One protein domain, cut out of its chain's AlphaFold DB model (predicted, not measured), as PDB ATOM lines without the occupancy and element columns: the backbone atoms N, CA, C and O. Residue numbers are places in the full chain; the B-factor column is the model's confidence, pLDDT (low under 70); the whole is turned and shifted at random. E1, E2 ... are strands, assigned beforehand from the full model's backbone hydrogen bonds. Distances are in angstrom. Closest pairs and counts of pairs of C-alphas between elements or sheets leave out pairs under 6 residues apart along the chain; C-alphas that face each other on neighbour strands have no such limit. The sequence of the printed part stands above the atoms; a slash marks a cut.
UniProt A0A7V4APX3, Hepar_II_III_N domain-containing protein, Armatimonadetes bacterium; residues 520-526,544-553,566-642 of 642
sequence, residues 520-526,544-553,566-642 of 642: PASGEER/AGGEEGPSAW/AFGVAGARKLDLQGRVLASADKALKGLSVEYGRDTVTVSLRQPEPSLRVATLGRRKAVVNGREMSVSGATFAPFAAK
ATOM      1  N   PRO A 520     -41.213  33.373  45.000       91.31
ATOM      2  CA  PRO A 520     -40.566  34.509  44.359       91.31
ATOM      3  C   PRO A 520     -41.026  34.653  42.904       91.31
ATOM      4  O   PRO A 520     -41.009  33.680  42.149       91.31
ATOM      5  N   ALA A 521     -41.392  35.873  42.526       89.38
ATOM      6  CA  ALA A 521     -41.842  36.241  41.191       89.38
ATOM      7  C   ALA A 521     -41.234  37.593  40.788       89.38
ATOM      8  O   ALA A 521     -40.701  38.322  41.631       89.38
ATOM      9  N   SER A 522     -41.256  37.908  39.494       83.12
ATOM     10  CA  SER A 522     -40.702  39.156  38.961       83.12
ATOM     11  C   SER A 522     -41.746  40.267  38.889       83.12
ATOM     12  O   SER A 522     -42.898  40.015  38.548       83.12
ATOM     13  N   GLY A 523     -41.320  41.512  39.113       87.38
ATOM     14  CA  GLY A 523     -42.187  42.680  38.954       87.38
ATOM     15  C   GLY A 523     -43.372  42.660  39.919       87.38
ATOM     16  O   GLY A 523     -43.192  42.486  41.125       87.38
ATOM     17  N   GLU A 524     -44.575  42.859  39.382       90.75
ATOM     18  CA  GLU A 524     -45.817  42.828  40.156       90.75
ATOM     19  C   GLU A 524     -46.494  41.455  40.164       90.75
ATOM     20  O   GLU A 524     -47.493  41.282  40.865       90.75
ATOM     21  N   GLU A 525     -45.949  40.459  39.464       94.38
ATOM     22  CA  GLU A 525     -46.502  39.111  39.467       94.38
ATOM     23  C   GLU A 525     -46.517  38.525  40.885       94.38
ATOM     24  O   GLU A 525     -45.611  38.733  41.699       94.38
ATOM     25  N   ARG A 526     -47.575  37.779  41.191       95.88
ATOM     26  CA  ARG A 526     -47.682  36.969  42.398       95.88
ATOM     27  C   ARG A 526     -47.950  35.524  42.021       95.88
ATOM     28  O   ARG A 526     -48.901  35.252  41.293       95.88
ATOM     29  N   ALA A 544     -49.921  44.074  36.042       88.19
ATOM     30  CA  ALA A 544     -49.279  44.895  35.021       88.19
ATOM     31  C   ALA A 544     -49.228  44.133  33.691       88.19
ATOM     32  O   ALA A 544     -49.668  44.650  32.664       88.19
ATOM     33  N   GLY A 545     -48.743  42.889  33.746       74.06
ATOM     34  CA  GLY A 545     -48.570  42.010  32.596       74.06
ATOM     35  C   GLY A 545     -47.635  42.593  31.529       74.06
ATOM     36  O   GLY A 545     -46.595  43.175  31.838       74.06
ATOM     37  N   GLY A 546     -47.983  42.393  30.254       63.75
ATOM     38  CA  GLY A 546     -47.244  42.924  29.096       63.75
ATOM     39  C   GLY A 546     -47.982  44.070  28.394       63.75
ATOM     40  O   GLY A 546     -48.950  44.610  28.916       63.75
ATOM     41  N   GLU A 547     -47.598  44.397  27.153       62.28
ATOM     42  CA  GLU A 547     -48.289  45.414  26.323       62.28
ATOM     43  C   GLU A 547     -49.803  45.169  26.153       62.28
ATOM     44  O   GLU A 547     -50.540  46.079  25.784       62.28
ATOM     45  N   GLU A 548     -50.276  43.946  26.408       71.94
ATOM     46  CA  GLU A 548     -51.670  43.529  26.218       71.94
ATOM     47  C   GLU A 548     -52.521  43.552  27.506       71.94
ATOM     48  O   GLU A 548     -53.683  43.150  27.462       71.94
ATOM     49  N   GLY A 549     -51.988  44.049  28.630       87.06
ATOM     50  CA  GLY A 549     -52.705  44.155  29.908       87.06
ATOM     51  C   GLY A 549     -52.394  43.014  30.891       87.06
ATOM     52  O   GLY A 549     -51.361  42.353  30.739       87.06
ATOM     53  N   PRO A 550     -53.248  42.785  31.912       95.38
ATOM     54  CA  PRO A 550     -52.978  41.794  32.951       95.38
ATOM     55  C   PRO A 550     -52.879  40.377  32.408       95.38
ATOM     56  O   PRO A 550     -53.500  40.020  31.403       95.38
ATOM     57  N   SER A 551     -52.151  39.541  33.141       95.88
ATOM     58  CA  SER A 551     -52.014  38.129  32.812       95.88
ATOM     59  C   SER A 551     -52.229  37.223  34.017       95.88
ATOM     60  O   SER A 551     -51.996  37.606  35.162       95.88
ATOM     61  N   ALA A 552     -52.688  36.004  33.757       97.44
ATOM     62  CA  ALA A 552     -52.788  34.949  34.748       97.44
ATOM     63  C   ALA A 552     -52.498  33.592  34.116       97.44
ATOM     64  O   ALA A 552     -52.709  33.371  32.919       97.44
ATOM     65  N   TRP A 553     -52.040  32.660  34.937       97.69
ATOM     66  CA  TRP A 553     -51.804  31.291  34.518       97.69
ATOM     67  C   TRP A 553     -52.012  30.320  35.673       97.69
ATOM     68  O   TRP A 553     -51.862  30.653  36.848       97.69
ATOM     69  N   ALA A 566     -52.150  19.554  33.644       98.31
ATOM     70  CA  ALA A 566     -52.756  20.566  32.794       98.31
ATOM     71  C   ALA A 566     -52.151  21.940  33.081       98.31
ATOM     72  O   ALA A 566     -51.575  22.149  34.150       98.31
ATOM     73  N   PHE A 567     -52.299  22.882  32.159       98.56
ATOM     74  CA  PHE A 567     -52.083  24.292  32.445       98.56
ATOM     75  C   PHE A 567     -52.967  25.188  31.579       98.56
ATOM     76  O   PHE A 567     -53.390  24.794  30.493       98.56
ATOM     77  N   GLY A 568     -53.224  26.398  32.065       98.06
ATOM     78  CA  GLY A 568     -53.919  27.447  31.336       98.06
ATOM     79  C   GLY A 568     -53.158  28.768  31.386       98.06
ATOM     80  O   GLY A 568     -52.394  29.003  32.324       98.06
ATOM     81  N   VAL A 569     -53.335  29.604  30.361       97.19
ATOM     82  CA  VAL A 569     -52.686  30.920  30.237       97.19
ATOM     83  C   VAL A 569     -53.660  31.946  29.659       97.19
ATOM     84  O   VAL A 569     -54.289  31.709  28.624       97.19
ATOM     85  N   ALA A 570     -53.723  33.112  30.295       95.38
ATOM     86  CA  ALA A 570     -54.460  34.289  29.861       95.38
ATOM     87  C   ALA A 570     -53.536  35.516  29.899       95.38
ATOM     88  O   ALA A 570     -52.937  35.797  30.929       95.38
ATOM     89  N   GLY A 571     -53.388  36.235  28.787       93.19
ATOM     90  CA  GLY A 571     -52.652  37.507  28.716       93.19
ATOM     91  C   GLY A 571     -51.119  37.404  28.709       93.19
ATOM     92  O   GLY A 571     -50.453  38.407  28.472       93.19
ATOM     93  N   ALA A 572     -50.531  36.217  28.902       92.88
ATOM     94  CA  ALA A 572     -49.075  36.029  28.865       92.88
ATOM     95  C   ALA A 572     -48.585  35.442  27.529       92.88
ATOM     96  O   ALA A 572     -49.268  34.644  26.885       92.88
ATOM     97  N   ARG A 573     -47.359  35.814  27.133       93.94
ATOM     98  CA  ARG A 573     -46.656  35.285  25.943       93.94
ATOM     99  C   ARG A 573     -45.873  34.006  26.235       93.94
ATOM    100  O   ARG A 573     -45.581  33.231  25.333       93.94
ATOM    101  N   LYS A 574     -45.503  33.782  27.495       94.12
ATOM    102  CA  LYS A 574     -44.675  32.655  27.929       94.12
ATOM    103  C   LYS A 574     -45.157  32.163  29.285       94.12
ATOM    104  O   LYS A 574     -45.447  32.971  30.158       94.12
ATOM    105  N   LEU A 575     -45.178  30.847  29.455       95.62
ATOM    106  CA  LEU A 575     -45.320  30.197  30.751       95.62
ATOM    107  C   LEU A 575     -44.056  29.393  31.044       95.62
ATOM    108  O   LEU A 575     -43.741  28.428  30.339       95.62
ATOM    109  N   ASP A 576     -43.346  29.797  32.091       93.50
ATOM    110  CA  ASP A 576     -42.132  29.157  32.584       93.50
ATOM    111  C   ASP A 576     -42.347  28.722  34.033       93.50
ATOM    112  O   ASP A 576     -42.514  29.554  34.921       93.50
ATOM    113  N   LEU A 577     -42.364  27.412  34.272       90.50
ATOM    114  CA  LEU A 577     -42.467  26.875  35.621       90.50
ATOM    115  C   LEU A 577     -41.088  26.400  36.075       90.50
ATOM    116  O   LEU A 577     -40.650  25.310  35.706       90.50
ATOM    117  N   GLN A 578     -40.423  27.206  36.904       85.25
ATOM    118  CA  GLN A 578     -39.141  26.860  37.537       85.25
ATOM    119  C   GLN A 578     -38.040  26.471  36.526       85.25
ATOM    120  O   GLN A 578     -37.315  25.497  36.725       85.25
ATOM    121  N   GLY A 579     -37.924  27.216  35.423       87.25
ATOM    122  CA  GLY A 579     -36.951  26.978  34.351       87.25
ATOM    123  C   GLY A 579     -37.447  26.020  33.264       87.25
ATOM    124  O   GLY A 579     -36.740  25.773  32.285       87.25
ATOM    125  N   ARG A 580     -38.657  25.465  33.410       91.50
ATOM    126  CA  ARG A 580     -39.301  24.616  32.408       91.50
ATOM    127  C   ARG A 580     -40.346  25.419  31.642       91.50
ATOM    128  O   ARG A 580     -41.454  25.642  32.129       91.50
ATOM    129  N   VAL A 581     -40.030  25.769  30.398       96.25
ATOM    130  CA  VAL A 581     -40.985  26.413  29.486       96.25
ATOM    131  C   VAL A 581     -42.081  25.422  29.095       96.25
ATOM    132  O   VAL A 581     -41.804  24.389  28.483       96.25
ATOM    133  N   LEU A 582     -43.327  25.731  29.454       97.81
ATOM    134  CA  LEU A 582     -44.503  24.924  29.116       97.81
ATOM    135  C   LEU A 582     -45.199  25.432  27.852       97.81
ATOM    136  O   LEU A 582     -45.682  24.625  27.054       97.81
ATOM    137  N   ALA A 583     -45.215  26.750  27.656       97.88
ATOM    138  CA  ALA A 583     -45.730  27.387  26.454       97.88
ATOM    139  C   ALA A 583     -44.984  28.687  26.142       97.88
ATOM    140  O   ALA A 583     -44.522  29.381  27.052       97.88
ATOM    141  N   SER A 584     -44.895  29.028  24.859       97.25
ATOM    142  CA  SER A 584     -44.382  30.315  24.382       97.25
ATOM    143  C   SER A 584     -45.023  30.704  23.053       97.25
ATOM    144  O   SER A 584     -45.260  29.833  22.219       97.25
ATOM    145  N   ALA A 585     -45.242  31.994  22.835       95.81
ATOM    146  CA  ALA A 585     -45.738  32.577  21.595       95.81
ATOM    147  C   ALA A 585     -45.193  34.003  21.418       95.81
ATOM    148  O   ALA A 585     -44.737  34.625  22.379       95.81
ATOM    149  N   ASP A 586     -45.274  34.529  20.198       94.62
ATOM    150  CA  ASP A 586     -44.862  35.897  19.866       94.62
ATOM    151  C   ASP A 586     -45.871  36.939  20.386       94.62
ATOM    152  O   ASP A 586     -45.495  38.068  20.709       94.62
ATOM    153  N   LYS A 587     -47.152  36.556  20.505       92.88
ATOM    154  CA  LYS A 587     -48.266  37.390  20.996       92.88
ATOM    155  C   LYS A 587     -48.878  36.831  22.274       92.88
ATOM    156  O   LYS A 587     -48.666  35.662  22.606       92.88
ATOM    157  N   ALA A 588     -49.614  37.662  23.016       92.38
ATOM    158  CA  ALA A 588     -50.229  37.206  24.255       92.38
ATOM    159  C   ALA A 588     -51.332  36.176  23.986       92.38
ATOM    160  O   ALA A 588     -52.139  36.299  23.062       92.38
ATOM    161  N   LEU A 589     -51.375  35.144  24.826       92.69
ATOM    162  CA  LEU A 589     -52.313  34.041  24.680       92.69
ATOM    163  C   LEU A 589     -53.651  34.388  25.331       92.69
ATOM    164  O   LEU A 589     -53.737  34.606  26.538       92.69
ATOM    165  N   LYS A 590     -54.720  34.403  24.536       89.31
ATOM    166  CA  LYS A 590     -56.081  34.726  24.992       89.31
ATOM    167  C   LYS A 590     -56.867  33.447  25.293       89.31
ATOM    168  O   LYS A 590     -57.735  33.050  24.521       89.31
ATOM    169  N   GLY A 591     -56.518  32.787  26.400       92.81
ATOM    170  CA  GLY A 591     -57.219  31.598  26.899       92.81
ATOM    171  C   GLY A 591     -56.675  30.283  26.344       92.81
ATOM    172  O   GLY A 591     -57.430  29.477  25.802       92.81
ATOM    173  N   LEU A 592     -55.362  30.065  26.463       97.44
ATOM    174  CA  LEU A 592     -54.756  28.762  26.181       97.44
ATOM    175  C   LEU A 592     -55.135  27.779  27.290       97.44
ATOM    176  O   LEU A 592     -55.002  28.098  28.467       97.44
ATOM    177  N   SER A 593     -55.526  26.567  26.916       97.94
ATOM    178  CA  SER A 593     -55.624  25.412  27.808       97.94
ATOM    179  C   SER A 593     -54.880  24.231  27.211       97.94
ATOM    180  O   SER A 593     -55.019  23.932  26.024       97.94
ATOM    181  N   VAL A 594     -54.094  23.555  28.041       98.50
ATOM    182  CA  VAL A 594     -53.343  22.359  27.668       98.50
ATOM    183  C   VAL A 594     -53.551  21.288  28.724       98.50
ATOM    184  O   VAL A 594     -53.327  21.531  29.905       98.50
ATOM    185  N   GLU A 595     -53.921  20.086  28.298       98.44
ATOM    186  CA  GLU A 595     -54.151  18.933  29.166       98.44
ATOM    187  C   GLU A 595     -53.318  17.737  28.699       98.44
ATOM    188  O   GLU A 595     -53.237  17.432  27.510       98.44
ATOM    189  N   TYR A 596     -52.690  17.038  29.640       97.62
ATOM    190  CA  TYR A 596     -51.798  15.919  29.366       97.62
ATOM    191  C   TYR A 596     -52.437  14.599  29.789       97.62
ATOM    192  O   TYR A 596     -52.476  14.248  30.968       97.62
ATOM    193  N   GLY A 597     -52.860  13.818  28.797       95.31
ATOM    194  CA  GLY A 597     -53.215  12.415  28.970       95.31
ATOM    195  C   GLY A 597     -51.982  11.512  29.069       95.31
ATOM    196  O   GLY A 597     -50.843  11.971  29.224       95.31
ATOM    197  N   ARG A 598     -52.208  10.198  28.949       93.00
ATOM    198  CA  ARG A 598     -51.137   9.187  28.963       93.00
ATOM    199  C   ARG A 598     -50.165   9.376  27.792       93.00
ATOM    200  O   ARG A 598     -48.992   9.625  28.032       93.00
ATOM    201  N   ASP A 599     -50.680   9.353  26.559       94.56
ATOM    202  CA  ASP A 599     -49.880   9.468  25.322       94.56
ATOM    203  C   ASP A 599     -50.242  10.690  24.455       94.56
ATOM    204  O   ASP A 599     -49.585  10.952  23.439       94.56
ATOM    205  N   THR A 600     -51.253  11.454  24.878       97.12
ATOM    206  CA  THR A 600     -51.844  12.574  24.132       97.12
ATOM    207  C   THR A 600     -51.733  13.884  24.909       97.12
ATOM    208  O   THR A 600     -51.923  13.891  26.125       97.12
ATOM    209  N   VAL A 601     -51.459  14.987  24.210       97.88
ATOM    210  CA  VAL A 601     -51.615  16.361  24.713       97.88
ATOM    211  C   VAL A 601     -52.786  17.050  24.006       97.88
ATOM    212  O   VAL A 601     -52.805  17.166  22.784       97.88
ATOM    213  N   THR A 602     -53.781  17.497  24.758       98.31
ATOM    214  CA  THR A 602     -54.927  18.241  24.226       98.31
ATOM    215  C   THR A 602     -54.650  19.728  24.367       98.31
ATOM    216  O   THR A 602     -54.285  20.178  25.446       98.31
ATOM    217  N   VAL A 603     -54.809  20.489  23.288       97.88
ATOM    218  CA  VAL A 603     -54.622  21.942  23.250       97.88
ATOM    219  C   VAL A 603     -55.920  22.589  22.788       97.88
ATOM    220  O   VAL A 603     -56.441  22.258  21.722       97.88
ATOM    221  N   SER A 604     -56.415  23.537  23.577       96.31
ATOM    222  CA  SER A 604     -57.540  24.397  23.231       96.31
ATOM    223  C   SER A 604     -57.091  25.853  23.243       96.31
ATOM    224  O   SER A 604     -56.513  26.321  24.225       96.31
ATOM    225  N   LEU A 605     -57.339  26.563  22.145       94.81
ATOM    226  CA  LEU A 605     -57.146  28.007  22.053       94.81
ATOM    227  C   LEU A 605     -58.130  28.577  21.028       94.81
ATOM    228  O   LEU A 605     -58.092  28.206  19.852       94.81
ATOM    229  N   ARG A 606     -59.009  29.485  21.472       84.75
ATOM    230  CA  ARG A 606     -60.085  30.039  20.627       84.75
ATOM    231  C   ARG A 606     -59.564  30.836  19.441       84.75
ATOM    232  O   ARG A 606     -60.092  30.704  18.345       84.75
ATOM    233  N   GLN A 607     -58.556  31.672  19.674       88.38
ATOM    234  CA  GLN A 607     -57.891  32.461  18.641       88.38
ATOM    235  C   GLN A 607     -56.525  31.824  18.363       88.38
ATOM    236  O   GLN A 607     -55.618  32.002  19.177       88.38
ATOM    237  N   PRO A 608     -56.373  31.043  17.273       90.69
ATOM    238  CA  PRO A 608     -55.112  30.390  16.947       90.69
ATOM    239  C   PRO A 608     -53.946  31.378  16.894       90.69
ATOM    240  O   PRO A 608     -54.052  32.431  16.270       90.69
ATOM    241  N   GLU A 609     -52.822  30.996  17.494       94.12
ATOM    242  CA  GLU A 609     -51.575  31.758  17.458       94.12
ATOM    243  C   GLU A 609     -50.497  30.916  16.749       94.12
ATOM    244  O   GLU A 609     -50.010  29.945  17.335       94.12
ATOM    245  N   PRO A 610     -50.139  31.221  15.485       94.94
ATOM    246  CA  PRO A 610     -49.224  30.402  14.678       94.94
ATOM    247  C   PRO A 610     -47.827  30.209  15.281       94.94
ATOM    248  O   PRO A 610     -47.186  29.175  15.061       94.94
ATOM    249  N   SER A 611     -47.350  31.190  16.054       95.88
ATOM    250  CA  SER A 611     -46.054  31.119  16.737       95.88
ATOM    251  C   SER A 611     -46.070  30.212  17.970       95.88
ATOM    252  O   SER A 611     -45.003  29.834  18.458       95.88
ATOM    253  N   LEU A 612     -47.255  29.807  18.454       97.38
ATOM    254  CA  LEU A 612     -47.396  29.024  19.674       97.38
ATOM    255  C   LEU A 612     -46.537  27.756  19.616       97.38
ATOM    256  O   LEU A 612     -46.570  26.965  18.666       97.38
ATOM    257  N   ARG A 613     -45.778  27.556  20.687       97.81
ATOM    258  CA  ARG A 613     -45.064  26.329  21.013       97.81
ATOM    259  C   ARG A 613     -45.566  25.820  22.351       97.81
ATOM    260  O   ARG A 613     -45.657  26.582  23.308       97.81
ATOM    261  N   VAL A 614     -45.872  24.529  22.408       98.06
ATOM    262  CA  VAL A 614     -46.334  23.838  23.618       98.06
ATOM    263  C   VAL A 614     -45.395  22.679  23.905       98.06
ATOM    264  O   VAL A 614     -44.994  21.959  22.988       98.06
ATOM    265  N   ALA A 615     -45.023  22.495  25.167       97.62
ATOM    266  CA  ALA A 615     -44.215  21.361  25.584       97.62
ATOM    267  C   ALA A 615     -44.969  20.035  25.383       97.62
ATOM    268  O   ALA A 615     -46.148  19.914  25.692       97.62
ATOM    269  N   THR A 616     -44.297  19.005  24.866       96.19
ATOM    270  CA  THR A 616     -44.926  17.686  24.653       96.19
ATOM    271  C   THR A 616     -44.972  16.868  25.938       96.19
ATOM    272  O   THR A 616     -45.803  15.977  26.084       96.19
ATOM    273  N   LEU A 617     -44.022  17.112  26.849       95.31
ATOM    274  CA  LEU A 617     -43.757  16.298  28.039       95.31
ATOM    275  C   LEU A 617     -43.716  14.787  27.722       95.31
ATOM    276  O   LEU A 617     -44.218  13.971  28.499       95.31
ATOM    277  N   GLY A 618     -43.157  14.423  26.563       94.31
ATOM    278  CA  GLY A 618     -43.002  13.034  26.115       94.31
ATOM    279  C   GLY A 618     -44.221  12.417  25.420       94.31
ATOM    280  O   GLY A 618     -44.163  11.245  25.048       94.31
ATOM    281  N   ARG A 619     -45.312  13.169  25.222       96.38
ATOM    282  CA  ARG A 619     -46.494  12.694  24.481       96.38
ATOM    283  C   ARG A 619     -46.176  12.618  22.992       96.38
ATOM    284  O   ARG A 619     -45.339  13.367  22.494       96.38
ATOM    285  N   ARG A 620     -46.840  11.692  22.298       95.88
ATOM    286  CA  ARG A 620     -46.600  11.396  20.871       95.88
ATOM    287  C   ARG A 620     -47.759  11.812  19.972       95.88
ATOM    288  O   ARG A 620     -47.601  11.879  18.755       95.88
ATOM    289  N   LYS A 621     -48.919  12.094  20.563       96.88
ATOM    290  CA  LYS A 621     -50.112  12.585  19.873       96.88
ATOM    291  C   LYS A 621     -50.539  13.921  20.460       96.88
ATOM    292  O   LYS A 621     -50.372  14.143  21.658       96.88
ATOM    293  N   ALA A 622     -51.126  14.775  19.636       97.12
ATOM    294  CA  ALA A 622     -51.814  15.970  20.083       97.12
ATOM    295  C   ALA A 622     -53.221  16.053  19.494       97.12
ATOM    296  O   ALA A 622     -53.455  15.599  18.375       97.12
ATOM    297  N   VAL A 623     -54.136  16.649  20.254       97.50
ATOM    298  CA  VAL A 623     -55.478  17.024  19.801       97.50
ATOM    299  C   VAL A 623     -55.587  18.535  19.935       97.50
ATOM    300  O   VAL A 623     -55.633  19.046  21.048       97.50
ATOM    301  N   VAL A 624     -55.600  19.259  18.821       96.38
ATOM    302  CA  VAL A 624     -55.614  20.729  18.798       96.38
ATOM    303  C   VAL A 624     -56.970  21.208  18.301       96.38
ATOM    304  O   VAL A 624     -57.324  20.952  17.150       96.38
ATOM    305  N   ASN A 625     -57.751  21.868  19.160       94.00
ATOM    306  CA  ASN A 625     -59.138  22.269  18.875       94.00
ATOM    307  C   ASN A 625     -59.956  21.124  18.231       94.00
ATOM    308  O   ASN A 625     -60.649  21.313  17.232       94.00
ATOM    309  N   GLY A 626     -59.806  19.906  18.768       92.94
ATOM    310  CA  GLY A 626     -60.481  18.693  18.287       92.94
ATOM    311  C   GLY A 626     -59.820  17.976  17.100       92.94
ATOM    312  O   GLY A 626     -60.310  16.929  16.690       92.94
ATOM    313  N   ARG A 627     -58.714  18.486  16.544       93.62
ATOM    314  CA  ARG A 627     -58.009  17.867  15.406       93.62
ATOM    315  C   ARG A 627     -56.775  17.096  15.856       93.62
ATOM    316  O   ARG A 627     -55.915  17.651  16.535       93.62
ATOM    317  N   GLU A 628     -56.663  15.839  15.442       95.31
ATOM    318  CA  GLU A 628     -55.507  15.001  15.768       95.31
ATOM    319  C   GLU A 628     -54.264  15.350  14.938       95.31
ATOM    320  O   GLU A 628     -54.343  15.639  13.741       95.31
ATOM    321  N   MET A 629     -53.092  15.253  15.568       94.44
ATOM    322  CA  MET A 629     -51.797  15.313  14.896       94.44
ATOM    323  C   MET A 629     -50.718  14.527  15.653       94.44
ATOM    324  O   MET A 629     -50.770  14.371  16.874       94.44
ATOM    325  N   SER A 630     -49.711  14.046  14.926       92.50
ATOM    326  CA  SER A 630     -48.512  13.449  15.523       92.50
ATOM    327  C   SER A 630     -47.580  14.540  16.042       92.50
ATOM    328  O   SER A 630     -47.401  15.566  15.386       92.50
ATOM    329  N   VAL A 631     -46.953  14.301  17.193       93.75
ATOM    330  CA  VAL A 631     -45.966  15.215  17.778       93.75
ATOM    331  C   VAL A 631     -44.670  14.481  18.104       93.75
ATOM    332  O   VAL A 631     -44.668  13.316  18.500       93.75
ATOM    333  N   SER A 632     -43.551  15.176  17.930       88.88
ATOM    334  CA  SER A 632     -42.207  14.679  18.217       88.88
ATOM    335  C   SER A 632     -41.350  15.802  18.792       88.88
ATOM    336  O   SER A 632     -41.525  16.956  18.413       88.88
ATOM    337  N   GLY A 633     -40.391  15.463  19.654       92.94
ATOM    338  CA  GLY A 633     -39.496  16.436  20.286       92.94
ATOM    339  C   GLY A 633     -40.016  16.972  21.622       92.94
ATOM    340  O   GLY A 633     -41.004  16.480  22.167       92.94
ATOM    341  N   ALA A 634     -39.305  17.954  22.182       94.25
ATOM    342  CA  ALA A 634     -39.616  18.536  23.491       94.25
ATOM    343  C   ALA A 634     -40.798  19.518  23.450       94.25
ATOM    344  O   ALA A 634     -41.532  19.639  24.432       94.25
ATOM    345  N   THR A 635     -40.998  20.191  22.317       96.44
ATOM    346  CA  THR A 635     -42.114  21.103  22.047       96.44
ATOM    347  C   THR A 635     -42.670  20.847  20.647       96.44
ATOM    348  O   THR A 635     -41.996  20.259  19.803       96.44
ATOM    349  N   PHE A 636     -43.902  21.281  20.394       96.06
ATOM    350  CA  PHE A 636     -44.528  21.238  19.073       96.06
ATOM    351  C   PHE A 636     -45.315  22.524  18.798       96.06
ATOM    352  O   PHE A 636     -45.565  23.309  19.713       96.06
ATOM    353  N   ALA A 637     -45.680  22.734  17.533       96.06
ATOM    354  CA  ALA A 637     -46.393  23.908  17.046       96.06
ATOM    355  C   ALA A 637     -47.864  23.572  16.741       96.06
ATOM    356  O   ALA A 637     -48.125  22.986  15.688       96.06
ATOM    357  N   PRO A 638     -48.835  23.916  17.610       93.88
ATOM    358  CA  PRO A 638     -50.226  23.490  17.424       93.88
ATOM    359  C   PRO A 638     -50.897  24.106  16.186       93.88
ATOM    360  O   PRO A 638     -51.806  23.510  15.616       93.88
ATOM    361  N   PHE A 639     -50.439  25.290  15.767       93.25
ATOM    362  CA  PHE A 639     -51.068  26.100  14.717       93.25
ATOM    363  C   PHE A 639     -50.102  26.512  13.599       93.25
ATOM    364  O   PHE A 639     -50.384  27.459  12.866       93.25
ATOM    365  N   ALA A 640     -48.960  25.829  13.455       84.38
ATOM    366  CA  ALA A 640     -48.084  26.078  12.312       84.38
ATOM    367  C   ALA A 640     -48.820  25.746  11.005       84.38
ATOM    368  O   ALA A 640     -49.476  24.704  10.903       84.38
ATOM    369  N   ALA A 641     -48.702  26.628  10.009       68.44
ATOM    370  CA  ALA A 641     -49.131  26.315   8.653       68.44
ATOM    371  C   ALA A 641     -48.352  25.083   8.165       68.44
ATOM    372  O   ALA A 641     -47.139  25.002   8.375       68.44
ATOM    373  N   LYS A 642     -49.068  24.113   7.593       55.47
ATOM    374  CA  LYS A 642     -48.449  22.956   6.942       55.47
ATOM    375  C   LYS A 642     -47.804  23.355   5.629       55.47
ATOM    376  O   LYS A 642     -48.413  24.193   4.927       55.47
TER     377      LYS A 642
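This is residues 520 to 526, 544 to 553 and 566 to 642 of the 642 residues of the protein "Hepar_II_III_N domain-containing protein" of Armatimonadetes bacterium (UniProt A0A7V4APX3). A twisted wall of six strands, E2, E3, E6, E7, E9 and E10, has a smaller sheet, E4, E5 and E8, over part of one face, the two loosely and only partly face to face. The short strand E1 lies at the end of the wall beside E2, while the tail after E10 comes back beside E8. The printed part has 94 residues with ten named strands, E1 to E10 in order along the chain, and no named helix; the large sheet is mixed, in the order E2, E3, E6, E7, E9, E10, and the small one is antiparallel, in the order E4, E5, E8. The class is all strand, though 45 residues, under half, are in named elements. The whole is compact, with a radius of gyration of the C-alphas of 13.2 A and spans of 38, 26 and 17 A.

In the large sheet, E6, residues 590 to 596, is antiparallel to E3, residues 566 to 570, with N 567 and O 594 2.8 A apart, within hydrogen-bond range. E6 also forms a hairpin with E7, residues 600 to 604, where N 595 and O 602 are 2.9 A apart. E7 is parallel to E9, residues 621 to 624, at 12 degrees, with N 603 and O 623 2.8 A apart. E9 forms a hairpin with the edge strand E10, residues 627 to 630, where N 622 and O 629 are 2.8 A apart. The other edge strand, E2, residues 549 to 553, is antiparallel to E3, with N 552 and O 570 2.8 A apart. From edge to edge the strands' lines turn by 66 degrees. In the small sheet, E4, residues 574 to 577, and E5, residues 580 to 584, form a hairpin, with N 575 and O 583 2.9 A apart. E5 is antiparallel to E8, residues 613 to 615, with N 613 and O 584 2.8 A apart. E3 and E5 are near each other, and the closest C-alphas of E3 and E4, those of Val 569 and Leu 575, are 7.4 A apart. E6 and E8 are apart, but only just: 8.2 A at the closest. Residues 614 to 615 of E8 also pair, antiparallel, with residues 635 to 636. E1, residues 544 to 546, pairs with no named strand and runs on into E2 across a break of two residues, at 89 degrees.

E1 begins at C-alpha 544, (-49.279, 44.895, 35.021), and measures 6.6 A. E6, the longest strand by residues, measures 19.8 A from C-alpha 590 at (-56.081, 34.726, 24.992). E3 measures 14.1 A, E2 13.7 A and E7 13.2 A. E5 measures 11.1 A, E4 and E9 9.9 A each, and E8 6.8 A. E10 measures 10.5 A and ends at C-alpha 630, (-48.512, 13.449, 15.523).

The C-alphas of Pro 520 and Lys 642, the two farthest apart, are 39.9 A apart. Residues 527 to 543 and 554 to 565 are not printed; the C-alphas across each cut are 10.9 A apart. Of the links printed whole, E7 to E8 is short and the others are tight. Residues 631 to 642 hold no named element. The mean pLDDT of the printed part is 92.4, with residues 546 to 547 and 641 to 642 under 70.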